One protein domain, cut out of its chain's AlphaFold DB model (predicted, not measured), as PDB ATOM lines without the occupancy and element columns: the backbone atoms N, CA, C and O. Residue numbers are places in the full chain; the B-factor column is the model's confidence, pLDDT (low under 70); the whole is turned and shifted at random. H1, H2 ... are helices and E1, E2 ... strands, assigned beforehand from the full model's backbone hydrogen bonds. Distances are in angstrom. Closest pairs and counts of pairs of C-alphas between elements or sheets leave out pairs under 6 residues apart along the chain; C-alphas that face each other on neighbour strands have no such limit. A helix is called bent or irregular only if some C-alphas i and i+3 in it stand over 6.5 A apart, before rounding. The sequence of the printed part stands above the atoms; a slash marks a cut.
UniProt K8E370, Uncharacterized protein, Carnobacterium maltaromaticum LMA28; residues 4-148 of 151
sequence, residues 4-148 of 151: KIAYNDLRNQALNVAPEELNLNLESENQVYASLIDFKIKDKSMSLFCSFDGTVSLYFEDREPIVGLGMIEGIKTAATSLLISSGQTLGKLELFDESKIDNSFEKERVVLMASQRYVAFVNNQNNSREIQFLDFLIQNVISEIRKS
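What this domain is: This is residues 4 to 148 of the 151 residues of an uncharacterized protein of Carnobacterium maltaromaticum LMA28 (UniProt K8E370). A twisted sheet of five strands makes the middle layer, with the long helices H3 and H4 side by side over one face, running across its strands, and H1 over the other face. The small helix H2 only grazes the sheet. The printed part has 145 residues, with four named helices and five named strands in the order H1 H2 E1 E2 E3 H3 E4 E5 H4, and the class is mixed, helices and strands. The sheet runs E3 E2 E1 E4 E5, all antiparallel. The whole is compact, with a radius of gyration of the C-alphas of 14.1 A, and rounded, with spans of 37 by 34 by 29 A.

How they stand to each other: In the sheet, E1, residues 34 to 41, is an inner strand between E2, residues 44 to 51, and E4, residues 108 to 113. N 37 and O 48 are 2.8 A apart, within hydrogen-bond range, and so are N 36 and O 111 at 2.9 A. The edge strands are E3, residues 56 to 60, beside E2 with N 59 and O 47 at 2.8 A, and E5, residues 117 to 122, beside E4 with N 110 and O 120 at 2.9 A. E1, E2 and E3 form a meander, each strand the antiparallel neighbour of the one before; E4 and E5 form a hairpin. Residues 94 to 95 pair antiparallel with residues 118 to 119 of E5. H3, residues 73 to 92, and H4, residues 129 to 147, lie on the same face, at heights over the sheet of 9.0 A and 9.7 A. They touch, at a shallow tilt of 13 degrees, opposite ways; their closest C-alphas, those of Ala 78 and Val 141, are 5.0 A apart. On the opposite face is H1, residues 4 to 15, at a height of 9.1 A; its closest C-alpha pair with E3 is Tyr 7 and Tyr 59, 5.9 A. H1 is apart from H3 and H4, and from H2, residues 19 to 22. Every O i to N i+4 pair is within hydrogen-bond range in H1 and H4, and 10 of 16 in H3; H2 is too short for such a pair.

Where its parts are: E1 is 22.4 A long from first to last C-alpha, E2 23.4 A, E4 16.5 A and E5 16.4 A. H1 begins at C-alpha 4, (8.854, -27.128, 22.756), and is 16.3 A long. H3 is 30.5 A long, with a kink of 36 degrees near residue 86, and is irregular: C-alphas 88 and 91 are 7.3 A apart. H4, 26.9 A long, ends at C-alpha 147, (20.137, -14.042, 2.112).

The domain as a whole: The two C-alphas farthest apart, those of Glu 27 and Asp 43, are 39.9 A apart. The printed part has no cut. The links H2 to E1, E3 to H3 and H3 to E4 are long. The mean pLDDT of the printed part is 92.4; residue 102 and residues 124 to 126 are under 70.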
ATOM      1  N   LYS A   4       7.887 -26.081  22.419       91.12
ATOM      2  CA  LYS A   4       8.854 -27.128  22.756       91.12
ATOM      3  C   LYS A   4       8.354 -28.535  22.420       91.12
ATOM      4  O   LYS A   4       9.141 -29.367  21.981       91.12
ATOM      5  N   ILE A   5       7.062 -28.810  22.624       92.81
ATOM      6  CA  ILE A   5       6.462 -30.099  22.240       92.81
ATOM      7  C   ILE A   5       6.465 -30.221  20.713       92.81
ATOM      8  O   ILE A   5       7.002 -31.189  20.193       92.81
ATOM      9  N   ALA A   6       5.980 -29.193  20.008       93.62
ATOM     10  CA  ALA A   6       5.960 -29.181  18.546       93.62
ATOM     11  C   ALA A   6       7.366 -29.328  17.932       93.62
ATOM     12  O   ALA A   6       7.547 -30.087  16.985       93.62
ATOM     13  N   TYR A   7       8.372 -28.656  18.500       94.69
ATOM     14  CA  TYR A   7       9.778 -28.802  18.125       94.69
ATOM     15  C   TYR A   7      10.258 -30.248  18.247       94.69
ATOM     16  O   TYR A   7      10.798 -30.794  17.287       94.69
ATOM     17  N   ASN A   8      10.041 -30.878  19.405       93.06
ATOM     18  CA  ASN A   8      10.456 -32.260  19.629       93.06
ATOM     19  C   ASN A   8       9.749 -33.223  18.669       93.06
ATOM     20  O   ASN A   8      10.398 -34.119  18.133       93.06
ATOM     21  N   ASP A   9       8.454 -33.022  18.420       94.44
ATOM     22  CA  ASP A   9       7.671 -33.867  17.517       94.44
ATOM     23  C   ASP A   9       8.175 -33.759  16.070       94.44
ATOM     24  O   ASP A   9       8.474 -34.779  15.450       94.44
ATOM     25  N   LEU A  10       8.356 -32.538  15.552       95.62
ATOM     26  CA  LEU A  10       8.887 -32.297  14.202       95.62
ATOM     27  C   LEU A  10      10.306 -32.842  14.040       95.62
ATOM     28  O   LEU A  10      10.636 -33.468  13.034       95.62
ATOM     29  N   ARG A  11      11.148 -32.632  15.050       94.12
ATOM     30  CA  ARG A  11      12.517 -33.136  15.066       94.12
ATOM     31  C   ARG A  11      12.556 -34.667  15.073       94.12
ATOM     32  O   ARG A  11      13.358 -35.258  14.353       94.12
ATOM     33  N   ASN A  12      11.690 -35.313  15.853       93.75
ATOM     34  CA  ASN A  12      11.585 -36.771  15.898       93.75
ATOM     35  C   ASN A  12      11.037 -37.347  14.589       93.75
ATOM     36  O   ASN A  12      11.511 -38.393  14.157       93.75
ATOM     37  N   GLN A  13      10.084 -36.675  13.943       94.75
ATOM     38  CA  GLN A  13       9.623 -37.052  12.603       94.75
ATOM     39  C   GLN A  13      10.773 -36.963  11.596       94.75
ATOM     40  O   GLN A  13      11.061 -37.933  10.905       94.75
ATOM     41  N   ALA A  14      11.504 -35.845  11.590       95.50
ATOM     42  CA  ALA A  14      12.657 -35.658  10.718       95.50
ATOM     43  C   ALA A  14      13.754 -36.714  10.932       95.50
ATOM     44  O   ALA A  14      14.314 -37.200   9.961       95.50
ATOM     45  N   LEU A  15      14.048 -37.109  12.177       93.88
ATOM     46  CA  LEU A  15      15.039 -38.155  12.489       93.88
ATOM     47  C   LEU A  15      14.675 -39.561  11.995       93.88
ATOM     48  O   LEU A  15      15.557 -40.424  11.921       93.88
ATOM     49  N   ASN A  16      13.388 -39.807  11.763       94.31
ATOM     50  CA  ASN A  16      12.843 -41.125  11.456       94.31
ATOM     51  C   ASN A  16      12.245 -41.206  10.051       94.31
ATOM     52  O   ASN A  16      11.640 -42.224   9.732       94.31
ATOM     53  N   VAL A  17      12.424 -40.166   9.230       95.44
ATOM     54  CA  VAL A  17      11.978 -40.186   7.839       95.44
ATOM     55  C   VAL A  17      12.662 -41.330   7.096       95.44
ATOM     56  O   VAL A  17      13.881 -41.491   7.167       95.44
ATOM     57  N   ALA A  18      11.867 -42.128   6.399       95.12
ATOM     58  CA  ALA A  18      12.316 -43.238   5.579       95.12
ATOM     59  C   ALA A  18      12.360 -42.829   4.094       95.12
ATOM     60  O   ALA A  18      11.580 -41.976   3.656       95.12
ATOM     61  N   PRO A  19      13.250 -43.423   3.279       95.62
ATOM     62  CA  PRO A  19      13.349 -43.080   1.862       95.62
ATOM     63  C   PRO A  19      12.044 -43.357   1.095       95.62
ATOM     64  O   PRO A  19      11.699 -42.602   0.185       95.62
ATOM     65  N   GLU A  20      11.269 -44.369   1.491       94.94
ATOM     66  CA  GLU A  20       9.985 -44.705   0.869       94.94
ATOM     67  C   GLU A  20       8.929 -43.610   1.078       94.94
ATOM     68  O   GLU A  20       8.122 -43.360   0.184       94.94
ATOM     69  N   GLU A  21       8.960 -42.905   2.216       94.00
ATOM     70  CA  GLU A  21       8.068 -41.766   2.493       94.00
ATOM     71  C   GLU A  21       8.350 -40.581   1.559       94.00
ATOM     72  O   GLU A  21       7.461 -39.777   1.276       94.00
ATOM     73  N   LEU A  22       9.573 -40.509   1.025       93.25
ATOM     74  CA  LEU A  22      10.002 -39.522   0.035       93.25
ATOM     75  C   LEU A  22       9.823 -40.016  -1.412       93.25
ATOM     76  O   LEU A  22      10.208 -39.317  -2.348       93.25
ATOM     77  N   ASN A  23       9.232 -41.200  -1.614       93.50
ATOM     78  CA  ASN A  23       9.144 -41.894  -2.905       93.50
ATOM     79  C   ASN A  23      10.518 -42.153  -3.551       93.50
ATOM     80  O   ASN A  23      10.668 -42.062  -4.773       93.50
ATOM     81  N   LEU A  24      11.529 -42.470  -2.739       91.88
ATOM     82  CA  LEU A  24      12.890 -42.742  -3.192       91.88
ATOM     83  C   LEU A  24      13.233 -44.222  -3.045       91.88
ATOM     84  O   LEU A  24      12.965 -44.841  -2.022       91.88
ATOM     85  N   ASN A  25      13.915 -44.753  -4.059       93.56
ATOM     86  CA  ASN A  25      14.679 -45.989  -3.949       93.56
ATOM     87  C   ASN A  25      16.157 -45.603  -3.931       93.56
ATOM     88  O   ASN A  25      16.620 -44.940  -4.859       93.56
ATOM     89  N   LEU A  26      16.886 -45.983  -2.883       92.44
ATOM     90  CA  LEU A  26      18.308 -45.657  -2.784       92.44
ATOM     91  C   LEU A  26      19.103 -46.428  -3.843       92.44
ATOM     92  O   LEU A  26      19.021 -47.651  -3.935       92.44
ATOM     93  N   GLU A  27      19.900 -45.708  -4.624       92.25
ATOM     94  CA  GLU A  27      20.782 -46.253  -5.659       92.25
ATOM     95  C   GLU A  27      22.105 -46.767  -5.071       92.25
ATOM     96  O   GLU A  27      22.798 -47.578  -5.685       92.25
ATOM     97  N   SER A  28      22.473 -46.301  -3.871       94.31
ATOM     98  CA  SER A  28      23.645 -46.780  -3.136       94.31
ATOM     99  C   SER A  28      23.492 -46.607  -1.627       94.31
ATOM    100  O   SER A  28      22.749 -45.747  -1.158       94.31
ATOM    101  N   GLU A  29      24.269 -47.371  -0.855       94.19
ATOM    102  CA  GLU A  29      24.309 -47.249   0.609       94.19
ATOM    103  C   GLU A  29      24.787 -45.872   1.088       94.19
ATOM    104  O   GLU A  29      24.422 -45.440   2.179       94.19
ATOM    105  N   ASN A  30      25.556 -45.163   0.255       95.38
ATOM    106  CA  ASN A  30      26.108 -43.852   0.585       95.38
ATOM    107  C   ASN A  30      25.238 -42.681   0.107       95.38
ATOM    108  O   ASN A  30      25.637 -41.523   0.246       95.38
ATOM    109  N   GLN A  31      24.073 -42.955  -0.484       96.88
ATOM    110  CA  GLN A  31      23.154 -41.911  -0.914       96.88
ATOM    111  C   GLN A  31      22.442 -41.318   0.304       96.88
ATOM    112  O   GLN A  31      21.544 -41.936   0.875       96.88
ATOM    113  N   VAL A  32      22.832 -40.101   0.683       98.06
ATOM    114  CA  VAL A  32      22.159 -39.344   1.741       98.06
ATOM    115  C   VAL A  32      20.874 -38.743   1.172       98.06
ATOM    116  O   VAL A  32      20.918 -37.900   0.274       98.06
ATOM    117  N   TYR A  33      19.726 -39.179   1.684       98.12
ATOM    118  CA  TYR A  33      18.405 -38.712   1.250       98.12
ATOM    119  C   TYR A  33      17.814 -37.643   2.172       98.12
ATOM    120  O   TYR A  33      16.915 -36.908   1.763       98.12
ATOM    121  N   ALA A  34      18.308 -37.535   3.404       98.50
ATOM    122  CA  ALA A  34      17.910 -36.487   4.329       98.50
ATOM    123  C   ALA A  34      19.023 -36.164   5.330       98.50
ATOM    124  O   ALA A  34      19.924 -36.964   5.587       98.50
ATOM    125  N   SER A  35      18.959 -34.968   5.902       98.44
ATOM    126  CA  SER A  35      19.852 -34.523   6.963       98.44
ATOM    127  C   SER A  35      19.091 -33.739   8.020       98.44
ATOM    128  O   SER A  35      18.222 -32.932   7.684       98.44
ATOM    129  N   LEU A  36      19.483 -33.912   9.279       97.75
ATOM    130  CA  LEU A  36      19.030 -33.092  10.394       97.75
ATOM    131  C   LEU A  36      20.244 -32.504  11.112       97.75
ATOM    132  O   LEU A  36      21.078 -33.245  11.632       97.75
ATOM    133  N   ILE A  37      20.331 -31.179  11.144       96.38
ATOM    134  CA  ILE A  37      21.400 -30.446  11.813       96.38
ATOM    135  C   ILE A  37      20.808 -29.768  13.036       96.38
ATOM    136  O   ILE A  37      19.985 -28.870  12.895       96.38
ATOM    137  N   ASP A  38      21.226 -30.185  14.223       94.50
ATOM    138  CA  ASP A  38      20.827 -29.574  15.482       94.50
ATOM    139  C   ASP A  38      21.907 -28.614  15.974       94.50
ATOM    140  O   ASP A  38      23.077 -28.985  16.067       94.50
ATOM    141  N   PHE A  39      21.517 -27.403  16.349       91.38
ATOM    142  CA  PHE A  39      22.431 -26.389  16.864       91.38
ATOM    143  C   PHE A  39      21.734 -25.476  17.872       91.38
ATOM    144  O   PHE A  39      20.507 -25.433  17.981       91.38
ATOM    145  N   LYS A  40      22.539 -24.721  18.621       89.38
ATOM    146  CA  LYS A  40      22.057 -23.692  19.539       89.38
ATOM    147  C   LYS A  40      22.325 -22.301  19.003       89.38
ATOM    148  O   LYS A  40      23.428 -21.993  18.556       89.38
ATOM    149  N   ILE A  41      21.336 -21.427  19.151       83.44
ATOM    150  CA  ILE A  41      21.535 -19.982  19.082       83.44
ATOM    151  C   ILE A  41      21.216 -19.419  20.463       83.44
ATOM    152  O   ILE A  41      20.062 -19.417  20.892       83.44
ATOM    153  N   LYS A  42      22.248 -18.933  21.166       83.44
ATOM    154  CA  LYS A  42      22.163 -18.598  22.599       83.44
ATOM    155  C   LYS A  42      21.693 -19.838  23.382       83.44
ATOM    156  O   LYS A  42      22.258 -20.909  23.198       83.44
ATOM    157  N   ASP A  43      20.636 -19.718  24.182       85.12
ATOM    158  CA  ASP A  43      20.085 -20.806  25.001       85.12
ATOM    159  C   ASP A  43      18.899 -21.528  24.339       85.12
ATOM    160  O   ASP A  43      18.094 -22.160  25.025       85.12
ATOM    161  N   LYS A  44      18.732 -21.383  23.017       88.94
ATOM    162  CA  LYS A  44      17.593 -21.931  22.271       88.94
ATOM    163  C   LYS A  44      18.041 -22.958  21.251       88.94
ATOM    164  O   LYS A  44      18.951 -22.700  20.462       88.94
ATOM    165  N   SER A  45      17.367 -24.102  21.274       92.06
ATOM    166  CA  SER A  45      17.614 -25.199  20.347       92.06
ATOM    167  C   SER A  45      16.934 -24.937  19.009       92.06
ATOM    168  O   SER A  45      15.783 -24.488  18.955       92.06
ATOM    169  N   MET A  46      17.650 -25.235  17.932       93.75
ATOM    170  CA  MET A  46      17.163 -25.153  16.567       93.75
ATOM    171  C   MET A  46      17.594 -26.385  15.783       93.75
ATOM    172  O   MET A  46      18.683 -26.915  16.005       93.75
ATOM    173  N   SER A  47      16.763 -26.791  14.827       96.31
ATOM    174  CA  SER A  47      17.109 -27.856  13.891       96.31
ATOM    175  C   SER A  47      16.857 -27.422  12.452       96.31
ATOM    176  O   SER A  47      15.783 -26.910  12.140       96.31
ATOM    177  N   LEU A  48      17.826 -27.655  11.572       97.56
ATOM    178  CA  LEU A  48      17.681 -27.539  10.125       97.56
ATOM    179  C   LEU A  48      17.460 -28.933   9.542       97.56
ATOM    180  O   LEU A  48      18.314 -29.807   9.675       97.56
ATOM    181  N   PHE A  49      16.318 -29.128   8.895       98.50
ATOM    182  CA  PHE A  49      15.997 -30.343   8.162       98.50
ATOM    183  C   PHE A  49      16.083 -30.087   6.660       98.50
ATOM    184  O   PHE A  49      15.533 -29.097   6.175       98.50
ATOM    185  N   CYS A  50      16.737 -30.996   5.942       98.56
ATOM    186  CA  CYS A  50      16.795 -31.021   4.483       98.56
ATOM    187  C   CYS A  50      16.495 -32.443   4.007       98.56
ATOM    188  O   CYS A  50      17.095 -33.383   4.526       98.56
ATOM    189  N   SER A  51      15.653 -32.608   2.991       98.12
ATOM    190  CA  SER A  51      15.422 -33.898   2.333       98.12
ATOM    191  C   SER A  51      15.434 -33.786   0.815       98.12
ATOM    192  O   SER A  51      15.315 -32.709   0.228       98.12
ATOM    193  N   PHE A  52      15.645 -34.927   0.168       95.56
ATOM    194  CA  PHE A  52      15.921 -35.018  -1.262       95.56
ATOM    195  C   PHE A  52      14.701 -34.707  -2.147       95.56
ATOM    196  O   PHE A  52      14.863 -34.333  -3.305       95.56
ATOM    197  N   ASP A  53      13.486 -34.765  -1.596       94.25
ATOM    198  CA  ASP A  53      12.258 -34.256  -2.230       94.25
ATOM    199  C   ASP A  53      12.242 -32.716  -2.380       94.25
ATOM    200  O   ASP A  53      11.348 -32.148  -3.009       94.25
ATOM    201  N   GLY A  54      13.250 -32.031  -1.831       94.44
ATOM    202  CA  GLY A  54      13.392 -30.582  -1.848       94.44
ATOM    203  C   GLY A  54      12.818 -29.896  -0.612       94.44
ATOM    204  O   GLY A  54      12.830 -28.666  -0.560       94.44
ATOM    205  N   THR A  55      12.336 -30.641   0.385       97.06
ATOM    206  CA  THR A  55      11.892 -30.049   1.647       97.06
ATOM    207  C   THR A  55      13.089 -29.491   2.415       97.06
ATOM    208  O   THR A  55      14.090 -30.171   2.642       97.06
ATOM    209  N   VAL A  56      12.974 -28.227   2.831       98.25
ATOM    210  CA  VAL A  56      13.915 -27.566   3.742       98.25
ATOM    211  C   VAL A  56      13.109 -26.813   4.795       98.25
ATOM    212  O   VAL A  56      12.230 -26.016   4.446       98.25
ATOM    213  N   SER A  57      13.412 -27.064   6.069       97.75
ATOM    214  CA  SER A  57      12.673 -26.510   7.207       97.75
ATOM    215  C   SER A  57      13.596 -26.162   8.373       97.75
ATOM    216  O   SER A  57      14.569 -26.864   8.640       97.75
ATOM    217  N   LEU A  58      13.257 -25.099   9.103       97.19
ATOM    218  CA  LEU A  58      13.862 -24.739  10.382       97.19
ATOM    219  C   LEU A  58      12.856 -24.954  11.512       97.19
ATOM    220  O   LEU A  58      11.782 -24.350  11.525       97.19
ATOM    221  N   TYR A  59      13.221 -25.782  12.482       96.25
ATOM    222  CA  TYR A  59      12.440 -26.035  13.687       96.25
ATOM    223  C   TYR A  59      13.028 -25.248  14.852       96.25
ATOM    224  O   TYR A  59      14.245 -25.218  15.035       96.25
ATOM    225  N   PHE A  60      12.161 -24.626  15.647       95.06
ATOM    226  CA  PHE A  60      12.551 -23.775  16.767       95.06
ATOM    227  C   PHE A  60      11.906 -24.267  18.055       95.06
ATOM    228  O   PHE A  60      10.709 -24.535  18.081       95.06
ATOM    229  N   GLU A  61      12.676 -24.323  19.139       93.75
ATOM    230  CA  GLU A  61      12.146 -24.687  20.458       93.75
ATOM    231  C   GLU A  61      11.136 -23.657  21.008       93.75
ATOM    232  O   GLU A  61      10.281 -23.996  21.828       93.75
ATOM    233  N   ASP A  62      11.231 -22.393  20.588       93.56
ATOM    234  CA  ASP A  62      10.536 -21.258  21.199       93.56
ATOM    235  C   ASP A  62       9.603 -20.474  20.266       93.56
ATOM    236  O   ASP A  62       8.961 -19.523  20.716       93.56
ATOM    237  N   ARG A  63       9.488 -20.871  18.996       93.12
ATOM    238  CA  ARG A  63       8.594 -20.237  18.020       93.12
ATOM    239  C   ARG A  63       8.071 -21.236  16.992       93.12
ATOM    240  O   ARG A  63       8.428 -22.410  17.009       93.12
ATOM    241  N   GLU A  64       7.195 -20.760  16.116       94.75
ATOM    242  CA  GLU A  64       6.693 -21.547  14.988       94.75
ATOM    243  C   GLU A  64       7.837 -21.983  14.053       94.75
ATOM    244  O   GLU A  64       8.782 -21.212  13.842       94.75
ATOM    245  N   PRO A  65       7.769 -23.202  13.485       95.75
ATOM    246  CA  PRO A  65       8.726 -23.647  12.487       95.75
ATOM    247  C   PRO A  65       8.609 -22.804  11.215       95.75
ATOM    248  O   PRO A  65       7.533 -22.333  10.847       95.75
ATOM    249  N   ILE A  66       9.722 -22.666  10.505       96.06
ATOM    250  CA  ILE A  66       9.738 -22.098   9.161       96.06
ATOM    251  C   ILE A  66       9.856 -23.266   8.193       96.06
ATOM    252  O   ILE A  66      10.876 -23.951   8.162       96.06
ATOM    253  N   VAL A  67       8.804 -23.501   7.419       95.56
ATOM    254  CA  VAL A  67       8.718 -24.592   6.443       95.56
ATOM    255  C   VAL A  67       8.712 -24.034   5.022       95.56
ATOM    256  O   VAL A  67       8.423 -22.857   4.811       95.56
ATOM    257  N   GLY A  68       9.021 -24.875   4.035       94.06
ATOM    258  CA  GLY A  68       8.969 -24.482   2.623       94.06
ATOM    259  C   GLY A  68      10.150 -23.623   2.161       94.06
ATOM    260  O   GLY A  68      10.089 -23.036   1.084       94.06
ATOM    261  N   LEU A  69      11.253 -23.585   2.920       97.19
ATOM    262  CA  LEU A  69      12.472 -22.859   2.532       97.19
ATOM    263  C   LEU A  69      13.054 -23.378   1.207       97.19
ATOM    264  O   LEU A  69      13.671 -22.627   0.458       97.19
ATOM    265  N   GLY A  70      12.797 -24.645   0.875       96.44
ATOM    266  CA  GLY A  70      13.199 -25.263  -0.389       96.44
ATOM    267  C   GLY A  70      12.484 -24.720  -1.632       96.44
ATOM    268  O   GLY A  70      12.853 -25.078  -2.748       96.44
ATOM    269  N   MET A  71      11.486 -23.839  -1.482       95.81
ATOM    270  CA  MET A  71      10.904 -23.101  -2.612       95.81
ATOM    271  C   MET A  71      11.834 -22.003  -3.145       95.81
ATOM    272  O   MET A  71      11.671 -21.563  -4.282       95.81
ATOM    273  N   ILE A  72      12.805 -21.558  -2.345       96.81
ATOM    274  CA  ILE A  72      13.788 -20.551  -2.744       96.81
ATOM    275  C   ILE A  72      14.956 -21.263  -3.431       96.81
ATOM    276  O   ILE A  72      15.608 -22.123  -2.839       96.81
ATOM    277  N   GLU A  73      15.238 -20.890  -4.681       95.81
ATOM    278  CA  GLU A  73      16.194 -21.590  -5.553       95.81
ATOM    279  C   GLU A  73      17.602 -21.713  -4.945       95.81
ATOM    280  O   GLU A  73      18.203 -22.790  -5.001       95.81
ATOM    281  N   GLY A  74      18.106 -20.650  -4.304       97.19
ATOM    282  CA  GLY A  74      19.411 -20.660  -3.632       97.19
ATOM    283  C   GLY A  74      19.477 -21.684  -2.497       97.19
ATOM    284  O   GLY A  74      20.380 -22.522  -2.462       97.19
ATOM    285  N   ILE A  75      18.460 -21.698  -1.627       98.19
ATOM    286  CA  ILE A  75      18.364 -22.639  -0.503       98.19
ATOM    287  C   ILE A  75      18.230 -24.071  -1.020       98.19
ATOM    288  O   ILE A  75      18.953 -24.957  -0.565       98.19
ATOM    289  N   LYS A  76      17.359 -24.300  -2.011       97.69
ATOM    290  CA  LYS A  76      17.180 -25.614  -2.639       97.69
ATOM    291  C   LYS A  76      18.492 -26.148  -3.207       97.69
ATOM    292  O   LYS A  76      18.837 -27.308  -2.981       97.69
ATOM    293  N   THR A  77      19.231 -25.305  -3.922       98.00
ATOM    294  CA  THR A  77      20.505 -25.675  -4.550       98.00
ATOM    295  C   THR A  77      21.561 -26.011  -3.500       98.00
ATOM    296  O   THR A  77      22.235 -27.040  -3.608       98.00
ATOM    297  N   ALA A  78      21.678 -25.194  -2.451       98.38
ATOM    298  CA  ALA A  78      22.603 -25.448  -1.351       98.38
ATOM    299  C   ALA A  78      22.250 -26.738  -0.590       98.38
ATOM    300  O   ALA A  78      23.133 -27.559  -0.348       98.38
ATOM    301  N   ALA A  79      20.970 -26.955  -0.269       98.44
ATOM    302  CA  ALA A  79      20.502 -28.153   0.428       98.44
ATOM    303  C   ALA A  79      20.712 -29.421  -0.413       98.44
ATOM    304  O   ALA A  79      21.209 -30.426   0.090       98.44
ATOM    305  N   THR A  80      20.432 -29.357  -1.716       98.00
ATOM    306  CA  THR A  80      20.705 -30.465  -2.646       98.00
ATOM    307  C   THR A  80      22.202 -30.776  -2.700       98.00
ATOM    308  O   THR A  80      22.601 -31.938  -2.658       98.00
ATOM    309  N   SER A  81      23.046 -29.739  -2.723       98.12
ATOM    310  CA  SER A  81      24.505 -29.894  -2.717       98.12
ATOM    311  C   SER A  81      25.004 -30.550  -1.428       98.12
ATOM    312  O   SER A  81      25.880 -31.414  -1.494       98.12
ATOM    313  N   LEU A  82      24.428 -30.186  -0.274       98.44
ATOM    314  CA  LEU A  82      24.693 -30.830   1.015       98.44
ATOM    315  C   LEU A  82      24.365 -32.328   0.961       98.44
ATOM    316  O   LEU A  82      25.230 -33.147   1.270       98.44
ATOM    317  N   LEU A  83      23.153 -32.692   0.533       98.31
ATOM    318  CA  LEU A  83      22.708 -34.089   0.489       98.31
ATOM    319  C   LEU A  83      23.572 -34.926  -0.466       98.31
ATOM    320  O   LEU A  83      24.139 -35.932  -0.053       98.31
ATOM    321  N   ILE A  84      23.782 -34.467  -1.702       97.38
ATOM    322  CA  ILE A  84      24.591 -35.196  -2.692       97.38
ATOM    323  C   ILE A  84      26.038 -35.366  -2.215       97.38
ATOM    324  O   ILE A  84      26.612 -36.449  -2.317       97.38
ATOM    325  N   SER A  85      26.645 -34.299  -1.694       97.94
ATOM    326  CA  SER A  85      28.083 -34.304  -1.417       97.94
ATOM    327  C   SER A  85      28.433 -34.958  -0.083       97.94
ATOM    328  O   SER A  85      29.531 -35.487   0.068       97.94
ATOM    329  N   SER A  86      27.526 -34.946   0.897       97.56
ATOM    330  CA  SER A  86      27.780 -35.503   2.233       97.56
ATOM    331  C   SER A  86      27.982 -37.023   2.237       97.56
ATOM    332  O   SER A  86      28.693 -37.528   3.110       97.56
ATOM    333  N   GLY A  87      27.500 -37.736   1.211       96.94
ATOM    334  CA  GLY A  87      27.744 -39.170   1.013       96.94
ATOM    335  C   GLY A  87      29.227 -39.560   1.052       96.94
ATOM    336  O   GLY A  87      29.583 -40.625   1.554       96.94
ATOM    337  N   GLN A  88      30.129 -38.666   0.626       96.38
ATOM    338  CA  GLN A  88      31.574 -38.929   0.636       96.38
ATOM    339  C   GLN A  88      32.204 -38.938   2.037       96.38
ATOM    340  O   GLN A  88      33.351 -39.350   2.199       96.38
ATOM    341  N   THR A  89      31.477 -38.466   3.052       96.56
ATOM    342  CA  THR A  89      31.973 -38.383   4.432       96.56
ATOM    343  C   THR A  89      31.580 -39.577   5.292       96.56
ATOM    344  O   THR A  89      32.238 -39.822   6.302       96.56
ATOM    345  N   LEU A  90      30.571 -40.356   4.880       96.00
ATOM    346  CA  LEU A  90      29.927 -41.375   5.718       96.00
ATOM    347  C   LEU A  90      30.910 -42.410   6.276       96.00
ATOM    348  O   LEU A  90      30.818 -42.777   7.442       96.00
ATOM    349  N   GLY A  91      31.921 -42.802   5.495       93.69
ATOM    350  CA  GLY A  91      32.949 -43.762   5.922       93.69
ATOM    351  C   GLY A  91      33.858 -43.291   7.069       93.69
ATOM    352  O   GLY A  91      34.712 -44.056   7.518       93.69
ATOM    353  N   LYS A  92      33.724 -42.039   7.520       93.44
ATOM    354  CA  LYS A  92      34.457 -41.457   8.656       93.44
ATOM    355  C   LYS A  92      33.548 -41.029   9.803       93.44
ATOM    356  O   LYS A  92      34.062 -40.562  10.817       93.44
ATOM    357  N   LEU A  93      32.235 -41.164   9.638       93.38
ATOM    358  CA  LEU A  93      31.261 -40.793  10.652       93.38
ATOM    359  C   LEU A  93      30.906 -41.990  11.528       93.38
ATOM    360  O   LEU A  93      31.078 -43.148  11.146       93.38
ATOM    361  N   GLU A  94      30.384 -41.694  12.710       92.81
ATOM    362  CA  GLU A  94      29.860 -42.717  13.604       92.81
ATOM    363  C   GLU A  94      28.452 -43.119  13.167       92.81
ATOM    364  O   GLU A  94      27.697 -42.306  12.630       92.81
ATOM    365  N   LEU A  95      28.073 -44.374  13.416       94.75
ATOM    366  CA  LEU A  95      26.680 -44.787  13.281       94.75
ATOM    367  C   LEU A  95      25.842 -44.105  14.362       94.75
ATOM    368  O   LEU A  95      26.242 -44.015  15.524       94.75
ATOM    369  N   PHE A  96      24.667 -43.636  13.969       92.44
ATOM    370  CA  PHE A  96      23.722 -43.007  14.873       92.44
ATOM    371  C   PHE A  96      23.171 -44.031  15.869       92.44
ATOM    372  O   PHE A  96      22.644 -45.076  15.486       92.44
ATOM    373  N   ASP A  97      23.267 -43.698  17.152       88.81
ATOM    374  CA  ASP A  97      22.801 -44.521  18.263       88.81
ATOM    375  C   ASP A  97      21.857 -43.694  19.135       88.81
ATOM    376  O   ASP A  97      22.279 -42.752  19.812       88.81
ATOM    377  N   GLU A  98      20.573 -44.059  19.125       81.00
ATOM    378  CA  GLU A  98      19.529 -43.340  19.857       81.00
ATOM    379  C   GLU A  98      19.779 -43.285  21.365       81.00
ATOM    380  O   GLU A  98      19.456 -42.289  22.012       81.00
ATOM    381  N   SER A  99      20.430 -44.309  21.924       79.69
ATOM    382  CA  SER A  99      20.746 -44.363  23.353       79.69
ATOM    383  C   SER A  99      21.813 -43.349  23.777       79.69
ATOM    384  O   SER A  99      21.929 -43.028  24.960       79.69
ATOM    385  N   LYS A 100      22.579 -42.822  22.812       72.94
ATOM    386  CA  LYS A 100      23.660 -41.850  23.020       72.94
ATOM    387  C   LYS A 100      23.262 -40.426  22.633       72.94
ATOM    388  O   LYS A 100      24.110 -39.532  22.631       72.94
ATOM    389  N   ILE A 101      21.993 -40.198  22.291       70.50
ATOM    390  CA  ILE A 101      21.495 -38.871  21.933       70.50
ATOM    391  C   ILE A 101      21.449 -38.002  23.185       70.50
ATOM    392  O   ILE A 101      20.518 -38.059  23.986       70.50
ATOM    393  N   ASP A 102      22.432 -37.118  23.296       69.25
ATOM    394  CA  ASP A 102      22.296 -35.941  24.135       69.25
ATOM    395  C   ASP A 102      21.390 -34.917  23.423       69.25
ATOM    396  O   ASP A 102      21.667 -34.495  22.296       69.25
ATOM    397  N   ASN A 103      20.277 -34.548  24.060       71.25
ATOM    398  CA  ASN A 103      19.355 -33.509  23.583       71.25
ATOM    399  C   ASN A 103      19.726 -32.116  24.118       71.25
ATOM    400  O   ASN A 103      18.952 -31.174  23.971       71.25
ATOM    401  N   SER A 104      20.891 -31.983  24.758       70.50
ATOM    402  CA  SER A 104      21.411 -30.702  25.225       70.50
ATOM    403  C   SER A 104      21.828 -29.782  24.084       70.50
ATOM    404  O   SER A 104      21.831 -28.580  24.299       70.50
ATOM    405  N   PHE A 105      22.194 -30.310  22.908       75.69
ATOM    406  CA  PHE A 105      22.734 -29.556  21.763       75.69
ATOM    407  C   PHE A 105      23.893 -28.603  22.118       75.69
ATOM    408  O   PHE A 105      24.095 -27.591  21.451       75.69
ATOM    409  N   GLU A 106      24.673 -28.914  23.161       75.56
ATOM    410  CA  GLU A 106      25.888 -28.153  23.513       75.56
ATOM    411  C   GLU A 106      26.933 -28.155  22.385       75.56
ATOM    412  O   GLU A 106      27.804 -27.290  22.321       75.56
ATOM    413  N   LYS A 107      26.846 -29.132  21.480       79.88
ATOM    414  CA  LYS A 107      27.609 -29.194  20.235       79.88
ATOM    415  C   LYS A 107      26.644 -29.267  19.068       79.88
ATOM    416  O   LYS A 107      25.621 -29.948  19.163       79.88
ATOM    417  N   GLU A 108      27.014 -28.623  17.967       88.75
ATOM    418  CA  GLU A 108      26.306 -28.788  16.705       88.75
ATOM    419  C   GLU A 108      26.397 -30.251  16.268       88.75
ATOM    420  O   GLU A 108      27.487 -30.826  16.168       88.75
ATOM    421  N   ARG A 109      25.236 -30.868  16.062       92.31
ATOM    422  CA  ARG A 109      25.105 -32.268  15.680       92.31
ATOM    423  C   ARG A 109      24.544 -32.353  14.278       92.31
ATOM    424  O   ARG A 109      23.496 -31.790  13.995       92.31
ATOM    425  N   VAL A 110      25.187 -33.153  13.446       95.06
ATOM    426  CA  VAL A 110      24.758 -33.436  12.080       95.06
ATOM    427  C   VAL A 110      24.368 -34.899  12.011       95.06
ATOM    428  O   VAL A 110      25.197 -35.766  12.280       95.06
ATOM    429  N   VAL A 111      23.119 -35.176  11.658       96.44
ATOM    430  CA  VAL A 111      22.633 -36.523  11.360       96.44
ATOM    431  C   VAL A 111      22.404 -36.624   9.862       96.44
ATOM    432  O   VAL A 111      21.641 -35.838   9.303       96.44
ATOM    433  N   LEU A 112      23.056 -37.587   9.216       97.88
ATOM    434  CA  LEU A 112      22.882 -37.896   7.798       97.88
ATOM    435  C   LEU A 112      22.131 -39.217   7.663       97.88
ATOM    436  O   LEU A 112      22.509 -40.217   8.276       97.88
ATOM    437  N   MET A 113      21.070 -39.219   6.867       97.94
ATOM    438  CA  MET A 113      20.199 -40.370   6.651       97.94
ATOM    439  C   MET A 113      20.502 -40.949   5.271       97.94
ATOM    440  O   MET A 113      20.234 -40.313   4.252       97.94
ATOM    441  N   ALA A 114      21.113 -42.131   5.263       97.06
ATOM    442  CA  ALA A 114      21.402 -42.953   4.090       97.06
ATOM    443  C   ALA A 114      20.856 -44.374   4.347       97.06
ATOM    444  O   ALA A 114      19.885 -44.518   5.090       97.06
ATOM    445  N   SER A 115      21.461 -45.445   3.812       95.12
ATOM    446  CA  SER A 115      21.031 -46.817   4.174       95.12
ATOM    447  C   SER A 115      21.076 -47.072   5.687       95.12
ATOM    448  O   SER A 115      20.287 -47.844   6.227       95.12
ATOM    449  N   GLN A 116      21.988 -46.383   6.371       95.19
ATOM    450  CA  GLN A 116      22.047 -46.238   7.816       95.19
ATOM    451  C   GLN A 116      22.044 -44.750   8.180       95.19
ATOM    452  O   GLN A 116      22.295 -43.875   7.345       95.19
ATOM    453  N   ARG A 117      21.770 -44.454   9.451       96.12
ATOM    454  CA  ARG A 117      21.897 -43.101   9.998       96.12
ATOM    455  C   ARG A 117      23.310 -42.917  10.538       96.12
ATOM    456  O   ARG A 117      23.797 -43.759  11.289       96.12
ATOM    457  N   TYR A 118      23.942 -41.809  10.179       96.25
ATOM    458  CA  TYR A 118      25.290 -41.444  10.606       96.25
ATOM    459  C   TYR A 118      25.257 -40.135  11.381       96.25
ATOM    460  O   TYR A 118      24.416 -39.279  11.110       96.25
ATOM    461  N   VAL A 119      26.175 -39.968  12.328       94.25
ATOM    462  CA  VAL A 119      26.270 -38.778  13.169       94.25
ATOM    463  C   VAL A 119      27.675 -38.194  13.165       94.25
ATOM    464  O   VAL A 119      28.678 -38.908  13.214       94.25
ATOM    465  N   ALA A 120      27.733 -36.868  13.132       92.25
ATOM    466  CA  ALA A 120      28.934 -36.088  13.362       92.25
ATOM    467  C   ALA A 120      28.643 -34.979  14.374       92.25
ATOM    468  O   ALA A 120      27.524 -34.465  14.450       92.25
ATOM    469  N   PHE A 121      29.670 -34.574  15.115       89.38
ATOM    470  CA  PHE A 121      29.628 -33.378  15.946       89.38
ATOM    471  C   PHE A 121      30.601 -32.360  15.373       89.38
ATOM    472  O   PHE A 121      31.805 -32.617  15.310       89.38
ATOM    473  N   VAL A 122      30.085 -31.211  14.954       84.62
ATOM    474  CA  VAL A 122      30.902 -30.115  14.437       84.62
ATOM    475  C   VAL A 122      31.422 -29.342  15.649       84.62
ATOM    476  O   VAL A 122      30.659 -28.712  16.379       84.62
ATOM    477  N   ASN A 123      32.727 -29.448  15.929       72.88
ATOM    478  CA  ASN A 123      33.373 -28.752  17.042       72.88
ATOM    479  C   ASN A 123      34.497 -27.847  16.525       72.88
ATOM    480  O   ASN A 123      35.471 -28.317  15.940       72.88
ATOM    481  N   ASN A 124      34.402 -26.545  16.784       61.09
ATOM    482  CA  ASN A 124      35.230 -25.509  16.152       61.09
ATOM    483  C   ASN A 124      36.754 -25.620  16.369       61.09
ATOM    484  O   ASN A 124      37.487 -24.811  15.808       61.09
ATOM    485  N   GLN A 125      37.260 -26.569  17.168       58.31
ATOM    486  CA  GLN A 125      38.684 -26.624  17.516       58.31
ATOM    487  C   GLN A 125      39.479 -27.862  17.086       58.31
ATOM    488  O   GLN A 125      40.686 -27.809  17.256       58.31
ATOM    489  N   ASN A 126      38.906 -28.928  16.507       64.94
ATOM    490  CA  ASN A 126      39.693 -30.108  16.065       64.94
ATOM    491  C   ASN A 126      38.963 -30.997  15.029       64.94
ATOM    492  O   ASN A 126      39.022 -32.224  15.091       64.94
ATOM    493  N   ASN A 127      38.234 -30.401  14.084       79.81
ATOM    494  CA  ASN A 127      37.462 -31.173  13.103       79.81
ATOM    495  C   ASN A 127      38.367 -31.891  12.087       79.81
ATOM    496  O   ASN A 127      39.303 -31.288  11.553       79.81
ATOM    497  N   SER A 128      38.047 -33.154  11.772       90.12
ATOM    498  CA  SER A 128      38.642 -33.857  10.628       90.12
ATOM    499  C   SER A 128      38.293 -33.147   9.316       90.12
ATOM    500  O   SER A 128      37.373 -32.328   9.263       90.12
ATOM    501  N   ARG A 129      38.996 -33.482   8.228       92.38
ATOM    502  CA  ARG A 129      38.720 -32.916   6.898       92.38
ATOM    503  C   ARG A 129      37.266 -33.143   6.468       92.38
ATOM    504  O   ARG A 129      36.666 -32.269   5.856       92.38
ATOM    505  N   GLU A 130      36.705 -34.300   6.791       93.81
ATOM    506  CA  GLU A 130      35.327 -34.670   6.478       93.81
ATOM    507  C   GLU A 130      34.322 -33.832   7.270       93.81
ATOM    508  O   GLU A 130      33.357 -33.342   6.692       93.81
ATOM    509  N   ILE A 131      34.578 -33.594   8.561       92.62
ATOM    510  CA  ILE A 131      33.716 -32.737   9.386       92.62
ATOM    511  C   ILE A 131      33.809 -31.275   8.926       92.62
ATOM    512  O   ILE A 131      32.790 -30.603   8.848       92.62
ATOM    513  N   GLN A 132      34.999 -30.789   8.555       93.06
ATOM    514  CA  GLN A 132      35.161 -29.448   7.969       93.06
ATOM    515  C   GLN A 132      34.417 -29.313   6.635       93.06
ATOM    516  O   GLN A 132      33.835 -28.271   6.346       93.06
ATOM    517  N   PHE A 133      34.428 -30.366   5.816       95.19
ATOM    518  CA  PHE A 133      33.683 -30.388   4.565       95.19
ATOM    519  C   PHE A 133      32.165 -30.380   4.797       95.19
ATOM    520  O   PHE A 133      31.457 -29.644   4.114       95.19
ATOM    521  N   LEU A 134      31.665 -31.144   5.776       95.19
ATOM    522  CA  LEU A 134      30.253 -31.092   6.172       95.19
ATOM    523  C   LEU A 134      29.858 -29.712   6.689       95.19
ATOM    524  O   LEU A 134      28.857 -29.173   6.229       95.19
ATOM    525  N   ASP A 135      30.657 -29.129   7.582       94.25
ATOM    526  CA  ASP A 135      30.418 -27.780   8.095       94.25
ATOM    527  C   ASP A 135      30.360 -26.765   6.945       94.25
ATOM    528  O   ASP A 135      29.397 -26.017   6.836       94.25
ATOM    529  N   PHE A 136      31.292 -26.819   5.988       95.44
ATOM    530  CA  PHE A 136      31.240 -25.969   4.794       95.44
ATOM    531  C   PHE A 136      29.907 -26.082   4.029       95.44
ATOM    532  O   PHE A 136      29.323 -25.063   3.653       95.44
ATOM    533  N   LEU A 137      29.403 -27.303   3.814       97.25
ATOM    534  CA  LEU A 137      28.119 -27.521   3.142       97.25
ATOM    535  C   LEU A 137      26.942 -26.967   3.960       97.25
ATOM    536  O   LEU A 137      26.047 -26.342   3.395       97.25
ATOM    537  N   ILE A 138      26.956 -27.157   5.280       95.88
ATOM    538  CA  ILE A 138      25.921 -26.664   6.199       95.88
ATOM    539  C   ILE A 138      25.920 -25.134   6.235       95.88
ATOM    540  O   ILE A 138      24.869 -24.513   6.055       95.88
ATOM    541  N   GLN A 139      27.091 -24.509   6.381       95.38
ATOM    542  CA  GLN A 139      27.231 -23.054   6.352       95.38
ATOM    543  C   GLN A 139      26.767 -22.468   5.016       95.38
ATOM    544  O   GLN A 139      26.209 -21.371   5.001       95.38
ATOM    545  N   ASN A 140      26.933 -23.187   3.901       97.44
ATOM    546  CA  ASN A 140      26.389 -22.761   2.613       97.44
ATOM    547  C   ASN A 140      24.849 -22.706   2.632       97.44
ATOM    548  O   ASN A 140      24.275 -21.703   2.214       97.44
ATOM    549  N   VAL A 141      24.176 -23.722   3.188       97.50
ATOM    550  CA  VAL A 141      22.708 -23.706   3.352       97.50
ATOM    551  C   VAL A 141      22.274 -22.558   4.264       97.50
ATOM    552  O   VAL A 141      21.396 -21.779   3.900       97.50
ATOM    553  N   ILE A 142      22.922 -22.400   5.422       95.06
ATOM    554  CA  ILE A 142      22.620 -21.322   6.376       95.06
ATOM    555  C   ILE A 142      22.824 -19.941   5.735       95.06
ATOM    556  O   ILE A 142      22.023 -19.033   5.958       95.06
ATOM    557  N   SER A 143      23.874 -19.770   4.930       95.88
ATOM    558  CA  SER A 143      24.159 -18.531   4.200       95.88
ATOM    559  C   SER A 143      23.043 -18.184   3.217       95.88
ATOM    560  O   SER A 143      22.563 -17.052   3.222       95.88
ATOM    561  N   GLU A 144      22.570 -19.150   2.425       97.50
ATOM    562  CA  GLU A 144      21.444 -18.936   1.507       97.50
ATOM    563  C   GLU A 144      20.142 -18.610   2.246       97.50
ATOM    564  O   GLU A 144      19.408 -17.715   1.826       97.50
ATOM    565  N   ILE A 145      19.880 -19.246   3.394       95.81
ATOM    566  CA  ILE A 145      18.715 -18.902   4.219       95.81
ATOM    567  C   ILE A 145      18.823 -17.450   4.716       95.81
ATOM    568  O   ILE A 145      17.859 -16.696   4.604       95.81
ATOM    569  N   ARG A 146      19.994 -17.008   5.189       93.38
ATOM    570  CA  ARG A 146      20.206 -15.615   5.641       93.38
ATOM    571  C   ARG A 146      20.041 -14.579   4.527       93.38
ATOM    572  O   ARG A 146      19.643 -13.458   4.810       93.38
ATOM    573  N   LYS A 147      20.344 -14.929   3.273       94.25
ATOM    574  CA  LYS A 147      20.137 -14.042   2.112       94.25
ATOM    575  C   LYS A 147      18.667 -13.892   1.722       94.25
ATOM    576  O   LYS A 147      18.340 -12.975   0.980       94.25
ATOM    577  N   SER A 148      17.807 -14.812   2.157       87.81
ATOM    578  CA  SER A 148      16.408 -14.867   1.725       87.81
ATOM    579  C   SER A 148      15.457 -13.944   2.496       87.81
ATOM    580  O   SER A 148      14.258 -13.977   2.237       87.81
TER     581      SER A 148